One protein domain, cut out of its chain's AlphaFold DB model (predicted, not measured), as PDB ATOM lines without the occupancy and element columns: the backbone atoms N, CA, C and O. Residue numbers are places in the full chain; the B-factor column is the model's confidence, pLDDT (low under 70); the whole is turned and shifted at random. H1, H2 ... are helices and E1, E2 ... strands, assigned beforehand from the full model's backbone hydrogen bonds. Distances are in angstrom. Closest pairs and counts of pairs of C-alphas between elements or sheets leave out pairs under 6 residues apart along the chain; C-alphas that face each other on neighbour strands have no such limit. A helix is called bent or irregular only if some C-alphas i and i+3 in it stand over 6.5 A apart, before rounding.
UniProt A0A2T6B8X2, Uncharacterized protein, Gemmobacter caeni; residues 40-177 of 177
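Overview. This is residues 40 to 177 of the 177 residues of an uncharacterized protein of Gemmobacter caeni (UniProt A0A2T6B8X2). What does the model look like? A small curled sheet of four strands has the long helix H2 packed slantwise over one face, and the short helices H3, H4 and H5 follow one another from E2 to E3. H1 packs on residues 74 to 75 of H2 and on H5, while H6 touches no helix and its centre lies farthest from the mean of the C-alphas. What is it made of, and how large is it? The printed part has 138 residues with six named helices and four named strands, in the order H1 H2 E1 E2 H3 H4 H5 E3 E4 H6; the antiparallel sheet runs E1 E2 E4 E3, and the class is mixed. It is compact, with a radius of gyration of the C-alphas of 15.3 A and spans of 46 by 37 by 31 A.

Along the chain. Where do the first elements lie? H1, residues 49 to 59, begins with C-alpha 49 at (9.913, 18.781, 23.805) and is 15.4 A long. H2, residues 74 to 90, is 24.2 A long. What follows? E1 is residues 100 to 103, E2 114 to 119 with 15.3 A, H3 120 to 127, H4 131 to 137 and H5 139 to 143. E3, residues 147 to 151, is 13.2 A long, and E4, residues 157 to 161, 13.4 A. Where is H6? It is residues 168 to 176, 12.5 A long, ending with C-alpha 176 at (-6.629, 43.369, 26.097).

Arrangement. How do the strands pair? In the strongly twisted sheet, the hairpin E1 and E2 has N 102 and O 115 at 2.8 A, and the hairpin E3 and E4 has N 148 and O 160 at 2.8 A. E2 and E4 are antiparallel neighbours, with N 118 and O 159 within hydrogen-bond range at 2.8 A. What is on the sheet? H2 on one face makes two layers, a helix over a sheet, at a height of 8.8 A; its C-alpha 85 and that of Pro 116 are its closest to E2, 5.6 A. H4 and H5 only graze the sheet. How do the helices meet? H1 touches H2 at a steep tilt of 62 degrees, opposite ways, the closest C-alphas being those of Ser 51 and Pro 74, 5.3 A. H3 and H4 touch about perpendicular at 83 degrees, with the C-alphas of Ser 124 and Thr 131 closest, 5.1 A. Are the helices' backbones even? Every O i to N i+4 pair is within hydrogen-bond range in H1, H2, H3, H5 and H6, but in H4 1 of 3, beside 2 of 4 O i to N i+3 pairs. H4 is only just irregular, with C-alphas 132 and 135 6.52 A apart.

Size, cuts and confidence. How far does it reach? The two C-alphas farthest apart are those of Gly 61 and Phe 110, 47.0 A. Is it unbroken? The printed part has no cut, and the link from H1 to H2, residues 60 to 73, is long. Where is confidence low? It is under 70 at residues 64 to 71, 91 to 99, 104 to 113, 153 and 177.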
ATOM      1  N   GLU A  40      -0.643  28.635  20.067       89.25
ATOM      2  CA  GLU A  40       0.713  28.096  20.154       89.25
ATOM      3  C   GLU A  40       1.734  29.087  20.744       89.25
ATOM      4  O   GLU A  40       2.697  28.669  21.383       89.25
ATOM      5  N   THR A  41       1.537  30.397  20.582       89.44
ATOM      6  CA  THR A  41       2.458  31.406  21.124       89.44
ATOM      7  C   THR A  41       2.306  31.620  22.626       89.44
ATOM      8  O   THR A  41       3.240  32.135  23.235       89.44
ATOM      9  N   ASP A  42       1.192  31.201  23.228       89.44
ATOM     10  CA  ASP A  42       0.951  31.305  24.670       89.44
ATOM     11  C   ASP A  42       1.638  30.174  25.465       89.44
ATOM     12  O   ASP A  42       1.569  30.153  26.692       89.44
ATOM     13  N   LEU A  43       2.291  29.219  24.789       90.69
ATOM     14  CA  LEU A  43       2.918  28.053  25.414       90.69
ATOM     15  C   LEU A  43       4.426  28.230  25.646       90.69
ATOM     16  O   LEU A  43       5.179  28.688  24.781       90.69
ATOM     17  N   SER A  44       4.897  27.733  26.788       89.38
ATOM     18  CA  SER A  44       6.317  27.560  27.105       89.38
ATOM     19  C   SER A  44       6.911  26.355  26.358       89.38
ATOM     20  O   SER A  44       7.124  25.294  26.938       89.38
ATOM     21  N   TRP A  45       7.212  26.497  25.063       85.25
ATOM     22  CA  TRP A  45       7.683  25.402  24.185       85.25
ATOM     23  C   TRP A  45       8.867  24.582  24.709       85.25
ATOM     24  O   TRP A  45       8.943  23.379  24.471       85.25
ATOM     25  N   TRP A  46       9.785  25.214  25.438       85.94
ATOM     26  CA  TRP A  46      10.945  24.554  26.040       85.94
ATOM     27  C   TRP A  46      10.563  23.513  27.112       85.94
ATOM     28  O   TRP A  46      11.373  22.647  27.435       85.94
ATOM     29  N   ARG A  47       9.326  23.561  27.631       88.88
ATOM     30  CA  ARG A  47       8.732  22.564  28.537       88.88
ATOM     31  C   ARG A  47       7.984  21.440  27.816       88.88
ATOM     32  O   ARG A  47       7.525  20.526  28.483       88.88
ATOM     33  N   LEU A  48       7.842  21.496  26.488       93.00
ATOM     34  CA  LEU A  48       7.031  20.559  25.699       93.00
ATOM     35  C   LEU A  48       7.835  19.819  24.604       93.00
ATOM     36  O   LEU A  48       7.359  19.725  23.467       93.00
ATOM     37  N   PRO A  49       9.062  19.321  24.863       93.19
ATOM     38  CA  PRO A  49       9.913  18.781  23.805       93.19
ATOM     39  C   PRO A  49       9.330  17.532  23.121       93.19
ATOM     40  O   PRO A  49       9.440  17.406  21.897       93.19
ATOM     41  N   ASN A  50       8.694  16.611  23.855       91.50
ATOM     42  CA  ASN A  50       8.126  15.398  23.258       91.50
ATOM     43  C   ASN A  50       6.825  15.688  22.518       91.50
ATOM     44  O   ASN A  50       6.644  15.225  21.390       91.50
ATOM     45  N   SER A  51       5.954  16.484  23.129       92.88
ATOM     46  CA  SER A  51       4.669  16.889  22.567       92.88
ATOM     47  C   SER A  51       4.874  17.669  21.274       92.88
ATOM     48  O   SER A  51       4.310  17.302  20.247       92.88
ATOM     49  N   ALA A  52       5.784  18.650  21.269       91.50
ATOM     50  CA  ALA A  52       6.131  19.413  20.073       91.50
ATOM     51  C   ALA A  52       6.689  18.526  18.951       91.50
ATOM     52  O   ALA A  52       6.338  18.699  17.779       91.50
ATOM     53  N   ARG A  53       7.548  17.557  19.293       90.12
ATOM     54  CA  ARG A  53       8.106  16.602  18.327       90.12
ATOM     55  C   ARG A  53       7.013  15.747  17.685       90.12
ATOM     56  O   ARG A  53       7.005  15.612  16.463       90.12
ATOM     57  N   ILE A  54       6.097  15.200  18.482       88.19
ATOM     58  CA  ILE A  54       4.995  14.356  17.996       88.19
ATOM     59  C   ILE A  54       4.031  15.175  17.133       88.19
ATOM     60  O   ILE A  54       3.743  14.774  16.007       88.19
ATOM     61  N   SER A  55       3.615  16.357  17.592       89.00
ATOM     62  CA  SER A  55       2.770  17.270  16.813       89.00
ATOM     63  C   SER A  55       3.397  17.632  15.470       89.00
ATOM     64  O   SER A  55       2.734  17.587  14.437       89.00
ATOM     65  N   ARG A  56       4.704  17.928  15.436       87.94
ATOM     66  CA  ARG A  56       5.418  18.205  14.180       87.94
ATOM     67  C   ARG A  56       5.468  16.982  13.261       87.94
ATOM     68  O   ARG A  56       5.293  17.128  12.052       87.94
ATOM     69  N   ALA A  57       5.686  15.787  13.808       85.94
ATOM     70  CA  ALA A  57       5.700  14.545  13.035       85.94
ATOM     71  C   ALA A  57       4.326  14.228  12.414       85.94
ATOM     72  O   ALA A  57       4.253  13.791  11.269       85.94
ATOM     73  N   LEU A  58       3.237  14.515  13.131       83.94
ATOM     74  CA  LEU A  58       1.872  14.374  12.617       83.94
ATOM     75  C   LEU A  58       1.563  15.412  11.535       83.94
ATOM     76  O   LEU A  58       1.087  15.060  10.459       83.94
ATOM     77  N   ARG A  59       1.892  16.687  11.785       83.88
ATOM     78  CA  ARG A  59       1.662  17.788  10.834       83.88
ATOM     79  C   ARG A  59       2.450  17.635   9.534       83.88
ATOM     80  O   ARG A  59       1.954  17.997   8.477       83.88
ATOM     81  N   SER A  60       3.660  17.081   9.601       83.88
ATOM     82  CA  SER A  60       4.474  16.768   8.417       83.88
ATOM     83  C   SER A  60       4.032  15.497   7.681       83.88
ATOM     84  O   SER A  60       4.578  15.188   6.626       83.88
ATOM     85  N   GLY A  61       3.072  14.740   8.224       79.31
ATOM     86  CA  GLY A  61       2.633  13.460   7.664       79.31
ATOM     87  C   GLY A  61       3.632  12.312   7.852       79.31
ATOM     88  O   GLY A  61       3.392  11.222   7.334       79.31
ATOM     89  N   ALA A  62       4.721  12.529   8.599       75.12
ATOM     90  CA  ALA A  62       5.721  11.508   8.920       75.12
ATOM     91  C   ALA A  62       5.156  10.404   9.830       75.12
ATOM     92  O   ALA A  62       5.608   9.262   9.787       75.12
ATOM     93  N   VAL A  63       4.147  10.739  10.636       71.75
ATOM     94  CA  VAL A  63       3.360   9.792  11.429       71.75
ATOM     95  C   VAL A  63       1.891   9.988  11.076       71.75
ATOM     96  O   VAL A  63       1.409  11.115  11.007       71.75
ATOM     97  N   ARG A  64       1.165   8.889  10.857       65.75
ATOM     98  CA  ARG A  64      -0.291   8.908  10.673       65.75
ATOM     99  C   ARG A  64      -0.960   8.389  11.936       65.75
ATOM    100  O   ARG A  64      -0.586   7.334  12.444       65.75
ATOM    101  N   SER A  65      -1.962   9.110  12.429       64.31
ATOM    102  CA  SER A  65      -2.865   8.566  13.438       64.31
ATOM    103  C   SER A  65      -3.675   7.418  12.828       64.31
ATOM    104  O   SER A  65      -4.003   7.438  11.639       64.31
ATOM    105  N   ILE A  66      -4.029   6.417  13.636       60.28
ATOM    106  CA  ILE A  66      -4.826   5.245  13.213       60.28
ATOM    107  C   ILE A  66      -6.324   5.635  13.103       60.28
ATOM    108  O   ILE A  66      -7.211   4.970  13.623       60.28
ATOM    109  N   GLY A  67      -6.608   6.775  12.465       55.84
ATOM    110  CA  GLY A  67      -7.934   7.382  12.305       55.84
ATOM    111  C   GLY A  67      -7.917   8.910  12.477       55.84
ATOM    112  O   GLY A  67      -6.957   9.446  13.040       55.84
ATOM    113  N   PRO A  68      -8.957   9.634  12.019       53.00
ATOM    114  CA  PRO A  68      -9.130  11.066  12.264       53.00
ATOM    115  C   PRO A  68      -9.498  11.286  13.737       53.00
ATOM    116  O   PRO A  68     -10.658  11.456  14.095       53.00
ATOM    117  N   SER A  69      -8.514  11.194  14.625       63.12
ATOM    118  CA  SER A  69      -8.742  11.368  16.054       63.12
ATOM    119  C   SER A  69      -8.448  12.808  16.449       63.12
ATOM    120  O   SER A  69      -7.323  13.278  16.275       63.12
ATOM    121  N   ARG A  70      -9.429  13.487  17.059       64.06
ATOM    122  CA  ARG A  70      -9.227  14.797  17.709       64.06
ATOM    123  C   ARG A  70      -8.205  14.733  18.864       64.06
ATOM    124  O   ARG A  70      -7.778  15.766  19.359       64.06
ATOM    125  N   LEU A  71      -7.787  13.525  19.261       67.50
ATOM    126  CA  LEU A  71      -6.743  13.252  20.252       67.50
ATOM    127  C   LEU A  71      -5.326  13.173  19.665       67.50
ATOM    128  O   LEU A  71      -4.377  12.953  20.413       67.50
ATOM    129  N   ALA A  72      -5.169  13.268  18.341       71.31
ATOM    130  CA  ALA A  72      -3.889  12.974  17.709       71.31
ATOM    131  C   ALA A  72      -2.820  14.027  18.010       71.31
ATOM    132  O   ALA A  72      -1.666  13.645  18.122       71.31
ATOM    133  N   ASP A  73      -3.175  15.310  18.143       86.69
ATOM    134  CA  ASP A  73      -2.218  16.410  18.299       86.69
ATOM    135  C   ASP A  73      -2.027  16.812  19.778       86.69
ATOM    136  O   ASP A  73      -2.900  17.482  20.340       86.69
ATOM    137  N   PRO A  74      -0.885  16.473  20.419       91.06
ATOM    138  CA  PRO A  74      -0.607  16.866  21.800       91.06
ATOM    139  C   PRO A  74      -0.651  18.375  22.042       91.06
ATOM    140  O   PRO A  74      -1.097  18.811  23.102       91.06
ATOM    141  N   ILE A  75      -0.207  19.179  21.071       92.19
ATOM    142  CA  ILE A  75      -0.242  20.640  21.182       92.19
ATOM    143  C   ILE A  75      -1.689  21.143  21.110       92.19
ATOM    144  O   ILE A  75      -2.096  21.953  21.936       92.19
ATOM    145  N   GLY A  76      -2.513  20.602  20.212       89.38
ATOM    146  CA  GLY A  76      -3.953  20.882  20.220       89.38
ATOM    147  C   GLY A  76      -4.612  20.541  21.564       89.38
ATOM    148  O   GLY A  76      -5.388  21.333  22.101       89.38
ATOM    149  N   LEU A  77      -4.245  19.401  22.161       90.75
ATOM    150  CA  LEU A  77      -4.762  18.980  23.466       90.75
ATOM    151  C   LEU A  77      -4.347  19.911  24.608       90.75
ATOM    152  O   LEU A  77      -5.196  20.273  25.424       90.75
ATOM    153  N   ILE A  78      -3.076  20.319  24.687       92.75
ATOM    154  CA  ILE A  78      -2.625  21.213  25.765       92.75
ATOM    155  C   ILE A  78      -3.247  22.603  25.645       92.75
ATOM    156  O   ILE A  78      -3.563  23.205  26.668       92.75
ATOM    157  N   LEU A  79      -3.486  23.088  24.420       90.38
ATOM    158  CA  LEU A  79      -4.195  24.345  24.188       90.38
ATOM    159  C   LEU A  79      -5.634  24.267  24.700       90.38
ATOM    160  O   LEU A  79      -6.051  25.148  25.443       90.38
ATOM    161  N   LEU A  80      -6.357  23.183  24.400       88.19
ATOM    162  CA  LEU A  80      -7.719  22.970  24.898       88.19
ATOM    163  C   LEU A  80      -7.768  22.898  26.435       88.19
ATOM    164  O   LEU A  80      -8.578  23.575  27.073       88.19
ATOM    165  N   ILE A  81      -6.880  22.104  27.041       90.38
ATOM    166  CA  ILE A  81      -6.779  21.966  28.503       90.38
ATOM    167  C   ILE A  81      -6.427  23.316  29.143       90.38
ATOM    168  O   ILE A  81      -7.018  23.707  30.152       90.38
ATOM    169  N   GLY A  82      -5.473  24.039  28.558       89.75
ATOM    170  CA  GLY A  82      -5.032  25.334  29.050       89.75
ATOM    171  C   GLY A  82      -6.102  26.412  28.926       89.75
ATOM    172  O   GLY A  82      -6.324  27.150  29.882       89.75
ATOM    173  N   SER A  83      -6.841  26.451  27.819       86.25
ATOM    174  CA  SER A  83      -7.998  27.333  27.650       86.25
ATOM    175  C   SER A  83      -9.060  27.102  28.705       86.25
ATOM    176  O   SER A  83      -9.538  28.062  29.308       86.25
ATOM    177  N   HIS A  84      -9.374  25.839  28.999       83.81
ATOM    178  CA  HIS A  84     -10.274  25.509  30.096       83.81
ATOM    179  C   HIS A  84      -9.742  26.022  31.441       83.81
ATOM    180  O   HIS A  84     -10.485  26.638  32.204       83.81
ATOM    181  N   ALA A  85      -8.456  25.817  31.733       85.06
ATOM    182  CA  ALA A  85      -7.854  26.292  32.976       85.06
ATOM    183  C   ALA A  85      -7.888  27.828  33.101       85.06
ATOM    184  O   ALA A  85      -8.182  28.349  34.179       85.06
ATOM    185  N   MET A  86      -7.632  28.557  32.012       82.44
ATOM    186  CA  MET A  86      -7.680  30.022  31.997       82.44
ATOM    187  C   MET A  86      -9.107  30.549  32.142       82.44
ATOM    188  O   MET A  86      -9.341  31.444  32.958       82.44
ATOM    189  N   ALA A  87     -10.066  29.959  31.425       78.62
ATOM    190  CA  ALA A  87     -11.480  30.294  31.559       78.62
ATOM    191  C   ALA A  87     -11.968  30.051  32.996       78.62
ATOM    192  O   ALA A  87     -12.553  30.949  33.602       78.62
ATOM    193  N   ALA A  88     -11.627  28.902  33.590       77.50
ATOM    194  CA  ALA A  88     -12.012  28.554  34.959       77.50
ATOM    195  C   ALA A  88     -11.457  29.538  35.989       77.50
ATOM    196  O   ALA A  88     -12.175  29.973  36.886       77.50
ATOM    197  N   ARG A  89     -10.183  29.925  35.854       75.88
ATOM    198  CA  ARG A  89      -9.535  30.879  36.768       75.88
ATOM    199  C   ARG A  89     -10.075  32.292  36.645       75.88
ATOM    200  O   ARG A  89      -9.956  33.051  37.601       75.88
ATOM    201  N   SER A  90     -10.634  32.654  35.492       71.00
ATOM    202  CA  SER A  90     -11.167  33.997  35.286       71.00
ATOM    203  C   SER A  90     -12.380  34.292  36.165       71.00
ATOM    204  O   SER A  90     -12.603  35.455  36.471       71.00
ATOM    205  N   LEU A  91     -13.163  33.269  36.542       65.12
ATOM    206  CA  LEU A  91     -14.475  33.379  37.207       65.12
ATOM    207  C   LEU A  91     -15.508  34.262  36.472       65.12
ATOM    208  O   LEU A  91     -16.638  34.394  36.928       65.12
ATOM    209  N   ILE A  92     -15.132  34.860  35.342       57.84
ATOM    210  CA  ILE A  92     -15.959  35.734  34.507       57.84
ATOM    211  C   ILE A  92     -16.674  34.900  33.439       57.84
ATOM    212  O   ILE A  92     -17.762  35.260  32.998       57.84
ATOM    213  N   TYR A  93     -16.072  33.780  33.027       56.53
ATOM    214  CA  TYR A  93     -16.653  32.886  32.036       56.53
ATOM    215  C   TYR A  93     -17.514  31.798  32.702       56.53
ATOM    216  O   TYR A  93     -16.999  31.078  33.565       56.53
ATOM    217  N   PRO A  94     -18.792  31.632  32.309       53.97
ATOM    218  CA  PRO A  94     -19.639  30.567  32.831       53.97
ATOM    219  C   PRO A  94     -19.158  29.224  32.272       53.97
ATOM    220  O   PRO A  94     -19.460  28.851  31.139       53.97
ATOM    221  N   LEU A  95     -18.367  28.489  33.050       58.66
ATOM    222  CA  LEU A  95     -18.015  27.116  32.702       58.66
ATOM    223  C   LEU A  95     -19.146  26.168  33.064       58.66
ATOM    224  O   LEU A  95     -19.775  26.315  34.110       58.66
ATOM    225  N   ARG A  96     -19.357  25.158  32.210       51.38
ATOM    226  CA  ARG A  96     -20.327  24.101  32.482       51.38
ATOM    227  C   ARG A  96     -19.967  23.395  33.781       51.38
ATOM    228  O   ARG A  96     -18.864  22.876  33.931       51.38
ATOM    229  N   GLU A  97     -20.900  23.409  34.715       51.00
ATOM    230  CA  GLU A  97     -20.740  22.728  35.987       51.00
ATOM    231  C   GLU A  97     -20.774  21.206  35.782       51.00
ATOM    232  O   GLU A  97     -21.572  20.717  34.973       51.00
ATOM    233  N   PRO A  98     -19.945  20.440  36.518       50.12
ATOM    234  CA  PRO A  98     -19.074  20.885  37.614       50.12
ATOM    235  C   PRO A  98     -17.618  21.196  37.215       50.12
ATOM    236  O   PRO A  98     -16.987  20.432  36.489       50.12
ATOM    237  N   ALA A  99     -17.035  22.254  37.798       60.66
ATOM    238  CA  ALA A  99     -15.601  22.547  37.696       60.66
ATOM    239  C   ALA A  99     -14.810  21.836  38.815       60.66
ATOM    240  O   ALA A  99     -15.143  21.927  39.995       60.66
ATOM    241  N   PHE A 100     -13.740  21.115  38.472       70.50
ATOM    242  CA  PHE A 100     -12.927  20.397  39.459       70.50
ATOM    243  C   PHE A 100     -11.791  21.292  39.959       70.50
ATOM    244  O   PHE A 100     -11.009  21.780  39.152       70.50
ATOM    245  N   TRP A 101     -11.645  21.465  41.276       76.06
ATOM    246  CA  TRP A 101     -10.600  22.308  41.863       76.06
ATOM    247  C   TRP A 101      -9.652  21.512  42.770       76.06
ATOM    248  O   TRP A 101     -10.051  20.659  43.564       76.06
ATOM    249  N   VAL A 102      -8.357  21.791  42.651       72.94
ATOM    250  CA  VAL A 102      -7.279  21.181  43.434       72.94
ATOM    251  C   VAL A 102      -6.658  22.246  44.319       72.94
ATOM    252  O   VAL A 102      -6.274  23.307  43.829       72.94
ATOM    253  N   ARG A 103      -6.510  21.962  45.615       72.12
ATOM    254  CA  ARG A 103      -5.826  22.852  46.552       72.12
ATOM    255  C   ARG A 103      -4.400  22.358  46.748       72.12
ATOM    256  O   ARG A 103      -4.158  21.463  47.553       72.12
ATOM    257  N   ARG A 104      -3.434  22.944  46.042       63.16
ATOM    258  CA  ARG A 104      -2.025  22.657  46.325       63.16
ATOM    259  C   ARG A 104      -1.502  23.613  47.386       63.16
ATOM    260  O   ARG A 104      -1.522  24.823  47.202       63.16
ATOM    261  N   THR A 105      -1.011  23.062  48.488       55.69
ATOM    262  CA  THR A 105      -0.052  23.756  49.345       55.69
ATOM    263  C   THR A 105       1.244  23.880  48.558       55.69
ATOM    264  O   THR A 105       1.849  22.863  48.229       55.69
ATOM    265  N   ALA A 106       1.645  25.102  48.205       52.72
ATOM    266  CA  ALA A 106       2.960  25.322  47.615       52.72
ATOM    267  C   ALA A 106       4.043  24.773  48.559       52.72
ATOM    268  O   ALA A 106       4.063  25.116  49.747       52.72
ATOM    269  N   GLU A 107       4.937  23.930  48.040       42.53
ATOM    270  CA  GLU A 107       6.212  23.644  48.698       42.53
ATOM    271  C   GLU A 107       6.947  24.985  48.835       42.53
ATOM    272  O   GLU A 107       7.359  25.570  47.837       42.53
ATOM    273  N   GLY A 108       7.021  25.531  50.054       40.28
ATOM    274  CA  GLY A 108       7.692  26.812  50.319       40.28
ATOM    275  C   GLY A 108       6.827  27.957  50.854       40.28
ATOM    276  O   GLY A 108       7.346  29.053  51.030       40.28
ATOM    277  N   GLY A 109       5.555  27.720  51.195       39.22
ATOM    278  CA  GLY A 109       4.745  28.688  51.945       39.22
ATOM    279  C   GLY A 109       4.189  29.850  51.107       39.22
ATOM    280  O   GLY A 109       4.767  30.291  50.124       39.22
ATOM    281  N   PHE A 110       3.023  30.343  51.529       38.22
ATOM    282  CA  PHE A 110       2.317  31.541  51.033       38.22
ATOM    283  C   PHE A 110       1.463  31.466  49.760       38.22
ATOM    284  O   PHE A 110       0.946  32.493  49.332       38.22
ATOM    285  N   SER A 111       1.146  30.284  49.231       44.22
ATOM    286  CA  SER A 111       0.087  30.163  48.218       44.22
ATOM    287  C   SER A 111      -0.926  29.080  48.599       44.22
ATOM    288  O   SER A 111      -0.630  27.887  48.563       44.22
ATOM    289  N   ARG A 112      -2.132  29.514  48.998       53.03
ATOM    290  CA  ARG A 112      -3.351  28.688  49.101       53.03
ATOM    291  C   ARG A 112      -4.218  28.911  47.852       53.03
ATOM    292  O   ARG A 112      -5.385  29.278  47.975       53.03
ATOM    293  N   TYR A 113      -3.661  28.774  46.649       64.94
ATOM    294  CA  TYR A 113      -4.454  28.943  45.427       64.94
ATOM    295  C   TYR A 113      -5.113  27.624  45.007       64.94
ATOM    296  O   TYR A 113      -4.474  26.575  44.918       64.94
ATOM    297  N   HIS A 114      -6.424  27.687  44.758       72.75
ATOM    298  CA  HIS A 114      -7.170  26.600  44.135       72.75
ATOM    299  C   HIS A 114      -6.915  26.627  42.636       72.75
ATOM    300  O   HIS A 114      -6.943  27.684  42.004       72.75
ATOM    301  N   ARG A 115      -6.667  25.455  42.064       78.88
ATOM    302  CA  ARG A 115      -6.346  25.298  40.650       78.88
ATOM    303  C   ARG A 115      -7.404  24.460  39.962       78.88
ATOM    304  O   ARG A 115      -7.738  23.398  40.487       78.88
ATOM    305  N   PRO A 116      -7.909  24.887  38.802       82.31
ATOM    306  CA  PRO A 116      -8.852  24.077  38.065       82.31
ATOM    307  C   PRO A 116      -8.128  22.864  37.477       82.31
ATOM    308  O   PRO A 116      -7.036  22.980  36.919       82.31
ATOM    309  N   ALA A 117      -8.756  21.705  37.577       86.38
ATOM    310  CA  ALA A 117      -8.436  20.538  36.784       86.38
ATOM    311  C   ALA A 117      -9.622  20.249  35.857       86.38
ATOM    312  O   ALA A 117     -10.774  20.497  36.204       86.38
ATOM    313  N   LEU A 118      -9.344  19.734  34.665       87.06
ATOM    314  CA  LEU A 118     -10.360  19.342  33.694       87.06
ATOM    315  C   LEU A 118     -10.706  17.859  33.894       87.06
ATOM    316  O   LEU A 118      -9.821  17.022  33.702       87.06
ATOM    317  N   PRO A 119     -11.938  17.484  34.276       87.06
ATOM    318  CA  PRO A 119     -12.346  16.083  34.335       87.06
ATOM    319  C   PRO A 119     -12.089  15.345  33.014       87.06
ATOM    320  O   PRO A 119     -12.380  15.865  31.936       87.06
ATOM    321  N   GLU A 120     -11.601  14.102  33.081       89.50
ATOM    322  CA  GLU A 120     -11.385  13.288  31.871       89.50
ATOM    323  C   GLU A 120     -12.698  13.051  31.106       89.50
ATOM    324  O   GLU A 120     -12.693  12.974  29.879       89.50
ATOM    325  N   THR A 121     -13.829  12.978  31.817       86.31
ATOM    326  CA  THR A 121     -15.172  12.860  31.227       86.31
ATOM    327  C   THR A 121     -15.553  14.102  30.426       86.31
ATOM    328  O   THR A 121     -16.055  13.981  29.317       86.31
ATOM    329  N   GLN A 122     -15.236  15.294  30.931       84.56
ATOM    330  CA  GLN A 122     -15.503  16.541  30.220       84.56
ATOM    331  C   GLN A 122     -14.608  16.672  28.980       84.56
ATOM    332  O   GLN A 122     -15.086  17.047  27.915       84.56
ATOM    333  N   LEU A 123     -13.324  16.306  29.073       86.38
ATOM    334  CA  LEU A 123     -12.443  16.280  27.898       86.38
ATOM    335  C   LEU A 123     -12.916  15.262  26.844       86.38
ATOM    336  O   LEU A 123     -12.853  15.524  25.647       86.38
ATOM    337  N   SER A 124     -13.409  14.110  27.298       87.06
ATOM    338  CA  SER A 124     -14.021  13.067  26.469       87.06
ATOM    339  C   SER A 124     -15.239  13.583  25.699       87.06
ATOM    340  O   SER A 124     -15.332  13.334  24.499       87.06
ATOM    341  N   GLU A 125     -16.113  14.352  26.348       84.62
ATOM    342  CA  GLU A 125     -17.257  15.014  25.708       84.62
ATOM    343  C   GLU A 125     -16.816  16.077  24.693       84.62
ATOM    344  O   GLU A 125     -17.270  16.047  23.553       84.62
ATOM    345  N   LEU A 126     -15.888  16.968  25.069       81.44
ATOM    346  CA  LEU A 126     -15.373  18.037  24.194       81.44
ATOM    347  C   LEU A 126     -14.761  17.500  22.896       81.44
ATOM    348  O   LEU A 126     -14.855  18.119  21.837       81.44
ATOM    349  N   LEU A 127     -14.099  16.351  22.987       82.50
ATOM    350  CA  LEU A 127     -13.415  15.732  21.860       82.50
ATOM    351  C   LEU A 127     -14.275  14.693  21.135       82.50
ATOM    352  O   LEU A 127     -13.820  14.176  20.118       82.50
ATOM    353  N   GLU A 128     -15.485  14.401  21.624       86.44
ATOM    354  CA  GLU A 128     -16.376  13.355  21.099       86.44
ATOM    355  C   GLU A 128     -15.684  11.979  21.009       86.44
ATOM    356  O   GLU A 128     -15.824  11.229  20.042       86.44
ATOM    357  N   VAL A 129     -14.901  11.631  22.035       86.56
ATOM    358  CA  VAL A 129     -14.123  10.380  22.099       86.56
ATOM    359  C   VAL A 129     -14.422   9.604  23.376       86.56
ATOM    360  O   VAL A 129     -14.714  10.215  24.400       86.56
ATOM    361  N   PRO A 130     -14.296   8.265  23.390       89.38
ATOM    362  CA  PRO A 130     -14.459   7.483  24.612       89.38
ATOM    363  C   PRO A 130     -13.448   7.867  25.703       89.38
ATOM    364  O   PRO A 130     -12.249   7.927  25.440       89.38
ATOM    365  N   THR A 131     -13.892   7.986  26.960       88.94
ATOM    366  CA  THR A 131     -13.036   8.389  28.098       88.94
ATOM    367  C   THR A 131     -11.801   7.495  28.269       88.94
ATOM    368  O   THR A 131     -10.722   7.972  28.609       88.94
ATOM    369  N   ARG A 132     -11.908   6.198  27.940       88.19
ATOM    370  CA  ARG A 132     -10.775   5.250  27.952       88.19
ATOM    371  C   ARG A 132      -9.611   5.645  27.028       88.19
ATOM    372  O   ARG A 132      -8.501   5.170  27.232       88.19
ATOM    373  N   GLN A 133      -9.861   6.478  26.016       89.06
ATOM    374  CA  GLN A 133      -8.848   6.962  25.074       89.06
ATOM    375  C   GLN A 133      -8.139   8.233  25.561       89.06
ATOM    376  O   GLN A 133      -7.063   8.544  25.057       89.06
ATOM    377  N   ILE A 134      -8.688   8.930  26.563       90.06
ATOM    378  CA  ILE A 134      -8.108  10.168  27.095       90.06
ATOM    379  C   ILE A 134      -6.738   9.906  27.719       90.06
ATOM    380  O   ILE A 134      -5.761  10.526  27.321       90.06
ATOM    381  N   GLY A 135      -6.632   8.943  28.639       88.56
ATOM    382  CA  GLY A 135      -5.360   8.620  29.299       88.56
ATOM    383  C   GLY A 135      -4.197   8.372  28.320       88.56
ATOM    384  O   GLY A 135      -3.176   9.046  28.433       88.56
ATOM    385  N   PRO A 136      -4.345   7.464  27.334       88.81
ATOM    386  CA  PRO A 136      -3.329   7.244  26.305       88.81
ATOM    387  C   PRO A 136      -2.983   8.495  25.485       88.81
ATOM    388  O   PRO A 136      -1.809   8.733  25.211       88.81
ATOM    389  N   ALA A 137      -3.973   9.314  25.122       88.56
ATOM    390  CA  ALA A 137      -3.752  10.542  24.353       88.56
ATOM    391  C   ALA A 137      -2.945  11.602  25.117       88.56
ATOM    392  O   ALA A 137      -2.221  12.395  24.522       88.56
ATOM    393  N   LEU A 138      -3.038  11.594  26.447       92.88
ATOM    394  CA  LEU A 138      -2.306  12.496  27.330       92.88
ATOM    395  C   LEU A 138      -0.852  12.063  27.575       92.88
ATOM    396  O   LEU A 138      -0.090  12.826  28.167       92.88
ATOM    397  N   ALA A 139      -0.440  10.872  27.125       92.56
ATOM    398  CA  ALA A 139       0.889  10.326  27.404       92.56
ATOM    399  C   ALA A 139       2.056  11.256  27.002       92.56
ATOM    400  O   ALA A 139       2.974  11.403  27.809       92.56
ATOM    401  N   PRO A 140       2.041  11.944  25.841       92.12
ATOM    402  CA  PRO A 140       3.093  12.904  25.493       92.12
ATOM    403  C   PRO A 140       3.195  14.078  26.474       92.12
ATOM    404  O   PRO A 140       4.292  14.456  26.880       92.12
ATOM    405  N   LEU A 141       2.048  14.606  26.906       95.00
ATOM    406  CA  LEU A 141       1.972  15.727  27.844       95.00
ATOM    407  C   LEU A 141       2.411  15.312  29.254       95.00
ATOM    408  O   LEU A 141       3.034  16.101  29.961       95.00
ATOM    409  N   LEU A 142       2.123  14.069  29.649       94.50
ATOM    410  CA  LEU A 142       2.614  13.478  30.895       94.50
ATOM    411  C   LEU A 142       4.129  13.252  30.859       94.50
ATOM    412  O   LEU A 142       4.800  13.515  31.851       94.50
ATOM    413  N   ALA A 143       4.675  12.809  29.723       94.50
ATOM    414  CA  ALA A 143       6.113  12.614  29.546       94.50
ATOM    415  C   ALA A 143       6.895  13.935  29.610       94.50
ATOM    416  O   ALA A 143       7.993  13.977  30.157       94.50
ATOM    417  N   ASP A 144       6.310  15.019  29.099       94.69
ATOM    418  CA  ASP A 144       6.839  16.379  29.250       94.69
ATOM    419  C   ASP A 144       6.602  16.962  30.655       94.69
ATOM    420  O   ASP A 144       7.109  18.031  30.995       94.69
ATOM    421  N   GLY A 145       5.821  16.269  31.487       93.62
ATOM    422  CA  GLY A 145       5.421  16.730  32.806       93.62
ATOM    423  C   GLY A 145       4.547  17.977  32.762       93.62
ATOM    424  O   GLY A 145       4.493  18.670  33.764       93.62
ATOM    425  N   ALA A 146       3.892  18.289  31.638       93.75
ATOM    426  CA  ALA A 146       3.091  19.500  31.441       93.75
ATOM    427  C   ALA A 146       1.729  19.460  32.146       93.75
ATOM    428  O   ALA A 146       1.126  20.490  32.461       93.75
ATOM    429  N   ILE A 147       1.247  18.251  32.401       93.81
ATOM    430  CA  ILE A 147       0.000  17.984  33.100       93.81
ATOM    431  C   ILE A 147       0.235  16.942  34.184       93.81
ATOM    432  O   ILE A 147       1.181  16.159  34.136       93.81
ATOM    433  N   GLU A 148      -0.687  16.895  35.130       91.38
ATOM    434  CA  GLU A 148      -0.754  15.876  36.162       91.38
ATOM    435  C   GLU A 148      -2.155  15.267  36.169       91.38
ATOM    436  O   GLU A 148      -3.155  15.972  36.019       91.38
ATOM    437  N   LEU A 149      -2.243  13.952  36.371       90.31
ATOM    438  CA  LEU A 149      -3.526  13.297  36.603       90.31
ATOM    439  C   LEU A 149      -3.818  13.290  38.098       90.31
ATOM    440  O   LEU A 149      -3.051  12.753  38.896       90.31
ATOM    441  N   VAL A 150      -4.951  13.866  38.468       86.62
ATOM    442  CA  VAL A 150      -5.431  13.940  39.845       86.62
ATOM    443  C   VAL A 150      -6.731  13.161  39.990       86.62
ATOM    444  O   VAL A 150      -7.460  12.936  39.020       86.62
ATOM    445  N   ARG A 151      -7.035  12.728  41.213       82.88
ATOM    446  CA  ARG A 151      -8.259  11.983  41.512       82.88
ATOM    447  C   ARG A 151      -8.951  12.571  42.735       82.88
ATOM    448  O   ARG A 151      -8.300  12.818  43.744       82.88
ATOM    449  N   SER A 152     -10.263  12.780  42.655       72.88
ATOM    450  CA  SER A 152     -11.047  13.184  43.826       72.88
ATOM    451  C   SER A 152     -11.243  12.027  44.809       72.88
ATOM    452  O   SER A 152     -11.160  10.861  44.415       72.88
ATOM    453  N   PRO A 153     -11.638  12.317  46.063       67.88
ATOM    454  CA  PRO A 153     -12.072  11.288  47.010       67.88
ATOM    455  C   PRO A 153     -13.232  10.416  46.498       67.88
ATOM    456  O   PRO A 153     -13.368   9.270  46.907       67.88
ATOM    457  N   ARG A 154     -14.052  10.934  45.571       70.00
ATOM    458  CA  ARG A 154     -15.153  10.198  44.921       70.00
ATOM    459  C   ARG A 154     -14.705   9.384  43.697       70.00
ATOM    460  O   ARG A 154     -15.542   8.840  42.989       70.00
ATOM    461  N   GLY A 155     -13.404   9.326  43.408       77.25
ATOM    462  CA  GLY A 155     -12.843   8.551  42.299       77.25
ATOM    463  C   GLY A 155     -12.848   9.249  40.935       77.25
ATOM    464  O   GLY A 155     -12.398   8.655  39.956       77.25
ATOM    465  N   VAL A 156     -13.293  10.507  40.851       81.56
ATOM    466  CA  VAL A 156     -13.310  11.267  39.588       81.56
ATOM    467  C   VAL A 156     -11.881  11.612  39.186       81.56
ATOM    468  O   VAL A 156     -11.153  12.215  39.973       81.56
ATOM    469  N   ARG A 157     -11.491  11.237  37.965       87.75
ATOM    470  CA  ARG A 157     -10.184  11.558  37.379       87.75
ATOM    471  C   ARG A 157     -10.238  12.906  36.671       87.75
ATOM    472  O   ARG A 157     -11.162  13.154  35.895       87.75
ATOM    473  N   ALA A 158      -9.242  13.745  36.910       88.31
ATOM    474  CA  ALA A 158      -9.119  15.045  36.274       88.31
ATOM    475  C   ALA A 158      -7.663  15.353  35.907       88.31
ATOM    476  O   ALA A 158      -6.725  14.731  36.402       88.31
ATOM    477  N   ILE A 159      -7.505  16.319  35.014       91.75
ATOM    478  CA  ILE A 159      -6.258  16.706  34.372       91.75
ATOM    479  C   ILE A 159      -5.905  18.097  34.877       91.75
ATOM    480  O   ILE A 159      -6.607  19.067  34.592       91.75
ATOM    481  N   LEU A 160      -4.834  18.198  35.649       90.19
ATOM    482  CA  LEU A 160      -4.332  19.456  36.174       90.19
ATOM    483  C   LEU A 160      -3.201  19.958  35.275       90.19
ATOM    484  O   LEU A 160      -2.166  19.310  35.156       90.19
ATOM    485  N   LEU A 161      -3.381  21.125  34.661       91.00
ATOM    486  CA  LEU A 161      -2.319  21.805  33.916       91.00
ATOM    487  C   LEU A 161      -1.300  22.404  34.881       91.00
ATOM    488  O   LEU A 161      -1.712  23.040  35.851       91.00
ATOM    489  N   ARG A 162       0.002  22.280  34.603       89.19
ATOM    490  CA  ARG A 162       1.049  22.997  35.346       89.19
ATOM    491  C   ARG A 162       1.085  24.498  35.049       89.19
ATOM    492  O   ARG A 162       0.890  24.921  33.919       89.19
ATOM    493  N   GLU A 163       1.387  25.297  36.072       82.38
ATOM    494  CA  GLU A 163       1.391  26.768  35.985       82.38
ATOM    495  C   GLU A 163       2.418  27.315  34.993       82.38
ATOM    496  O   GLU A 163       2.147  28.296  34.314       82.38
ATOM    497  N   ASP A 164       3.572  26.665  34.861       86.25
ATOM    498  CA  ASP A 164       4.680  27.150  34.039       86.25
ATOM    499  C   ASP A 164       4.572  26.784  32.547       86.25
ATOM    500  O   ASP A 164       5.465  27.101  31.756       86.25
ATOM    501  N   ILE A 165       3.477  26.131  32.149       91.06
ATOM    502  CA  ILE A 165       3.231  25.725  30.759       91.06
ATOM    503  C   ILE A 165       2.633  26.855  29.926       91.06
ATOM    504  O   ILE A 165       2.910  26.926  28.729       91.06
ATOM    505  N   VAL A 166       1.854  27.743  30.547       88.94
ATOM    506  CA  VAL A 166       1.191  28.861  29.868       88.94
ATOM    507  C   VAL A 166       1.842  30.173  30.290       88.94
ATOM    508  O   VAL A 166       1.942  30.478  31.476       88.94
ATOM    509  N   ASP A 167       2.242  30.979  29.311       87.69
ATOM    510  CA  ASP A 167       2.666  32.362  29.515       87.69
ATOM    511  C   ASP A 167       1.421  33.235  29.754       87.69
ATOM    512  O   ASP A 167       0.854  33.844  28.842       87.69
ATOM    513  N   GLU A 168       0.956  33.270  31.008       81.94
ATOM    514  CA  GLU A 168      -0.219  34.058  31.400       81.94
ATOM    515  C   GLU A 168      -0.067  35.553  31.083       81.94
ATOM    516  O   GLU A 168      -1.061  36.229  30.809       81.94
ATOM    517  N   GLY A 169       1.156  36.088  31.138       81.56
ATOM    518  CA  GLY A 169       1.426  37.495  30.842       81.56
ATOM    519  C   GLY A 169       1.140  37.820  29.378       81.56
ATOM    520  O   GLY A 169       0.443  38.795  29.071       81.56
ATOM    521  N   ARG A 170       1.611  36.958  28.474       82.25
ATOM    522  CA  ARG A 170       1.334  37.063  27.038       82.25
ATOM    523  C   ARG A 170      -0.141  36.859  26.725       82.25
ATOM    524  O   ARG A 170      -0.726  37.684  26.024       82.25
ATOM    525  N   PHE A 171      -0.757  35.845  27.328       81.75
ATOM    526  CA  PHE A 171      -2.187  35.590  27.189       81.75
ATOM    527  C   PHE A 171      -3.026  36.816  27.584       81.75
ATOM    528  O   PHE A 171      -3.868  37.274  26.815       81.75
ATOM    529  N   ARG A 172      -2.762  37.407  28.758       79.25
ATOM    530  CA  ARG A 172      -3.493  38.591  29.243       79.25
ATOM    531  C   ARG A 172      -3.281  39.818  28.368       79.25
ATOM    532  O   ARG A 172      -4.207  40.608  28.219       79.25
ATOM    533  N   THR A 173      -2.083  39.989  27.814       81.12
ATOM    534  CA  THR A 173      -1.806  41.069  26.858       81.12
ATOM    535  C   THR A 173      -2.680  40.917  25.617       81.12
ATOM    536  O   THR A 173      -3.318  41.880  25.209       81.12
ATOM    537  N   ARG A 174      -2.788  39.697  25.076       81.44
ATOM    538  CA  ARG A 174      -3.644  39.401  23.922       81.44
ATOM    539  C   ARG A 174      -5.130  39.613  24.208       81.44
ATOM    540  O   ARG A 174      -5.827  40.102  23.336       81.44
ATOM    541  N   LEU A 175      -5.612  39.288  25.409       71.38
ATOM    542  CA  LEU A 175      -7.012  39.537  25.784       71.38
ATOM    543  C   LEU A 175      -7.395  41.022  25.854       71.38
ATOM    544  O   LEU A 175      -8.579  41.340  25.868       71.38
ATOM    545  N   ARG A 176      -6.413  41.918  25.988       73.69
ATOM    546  CA  ARG A 176      -6.629  43.369  26.097       73.69
ATOM    547  C   ARG A 176      -6.446  44.112  24.772       73.69
ATOM    548  O   ARG A 176      -6.721  45.309  24.745       73.69
ATOM    549  N   ALA A 177      -5.908  43.439  23.757       68.19
ATOM    550  CA  ALA A 177      -5.645  43.985  22.430       68.19
ATOM    551  C   ALA A 177      -6.885  43.853  21.541       68.19
ATOM    552  O   ALA A 177      -7.114  44.787  20.745       68.19
TER     553      ALA A 177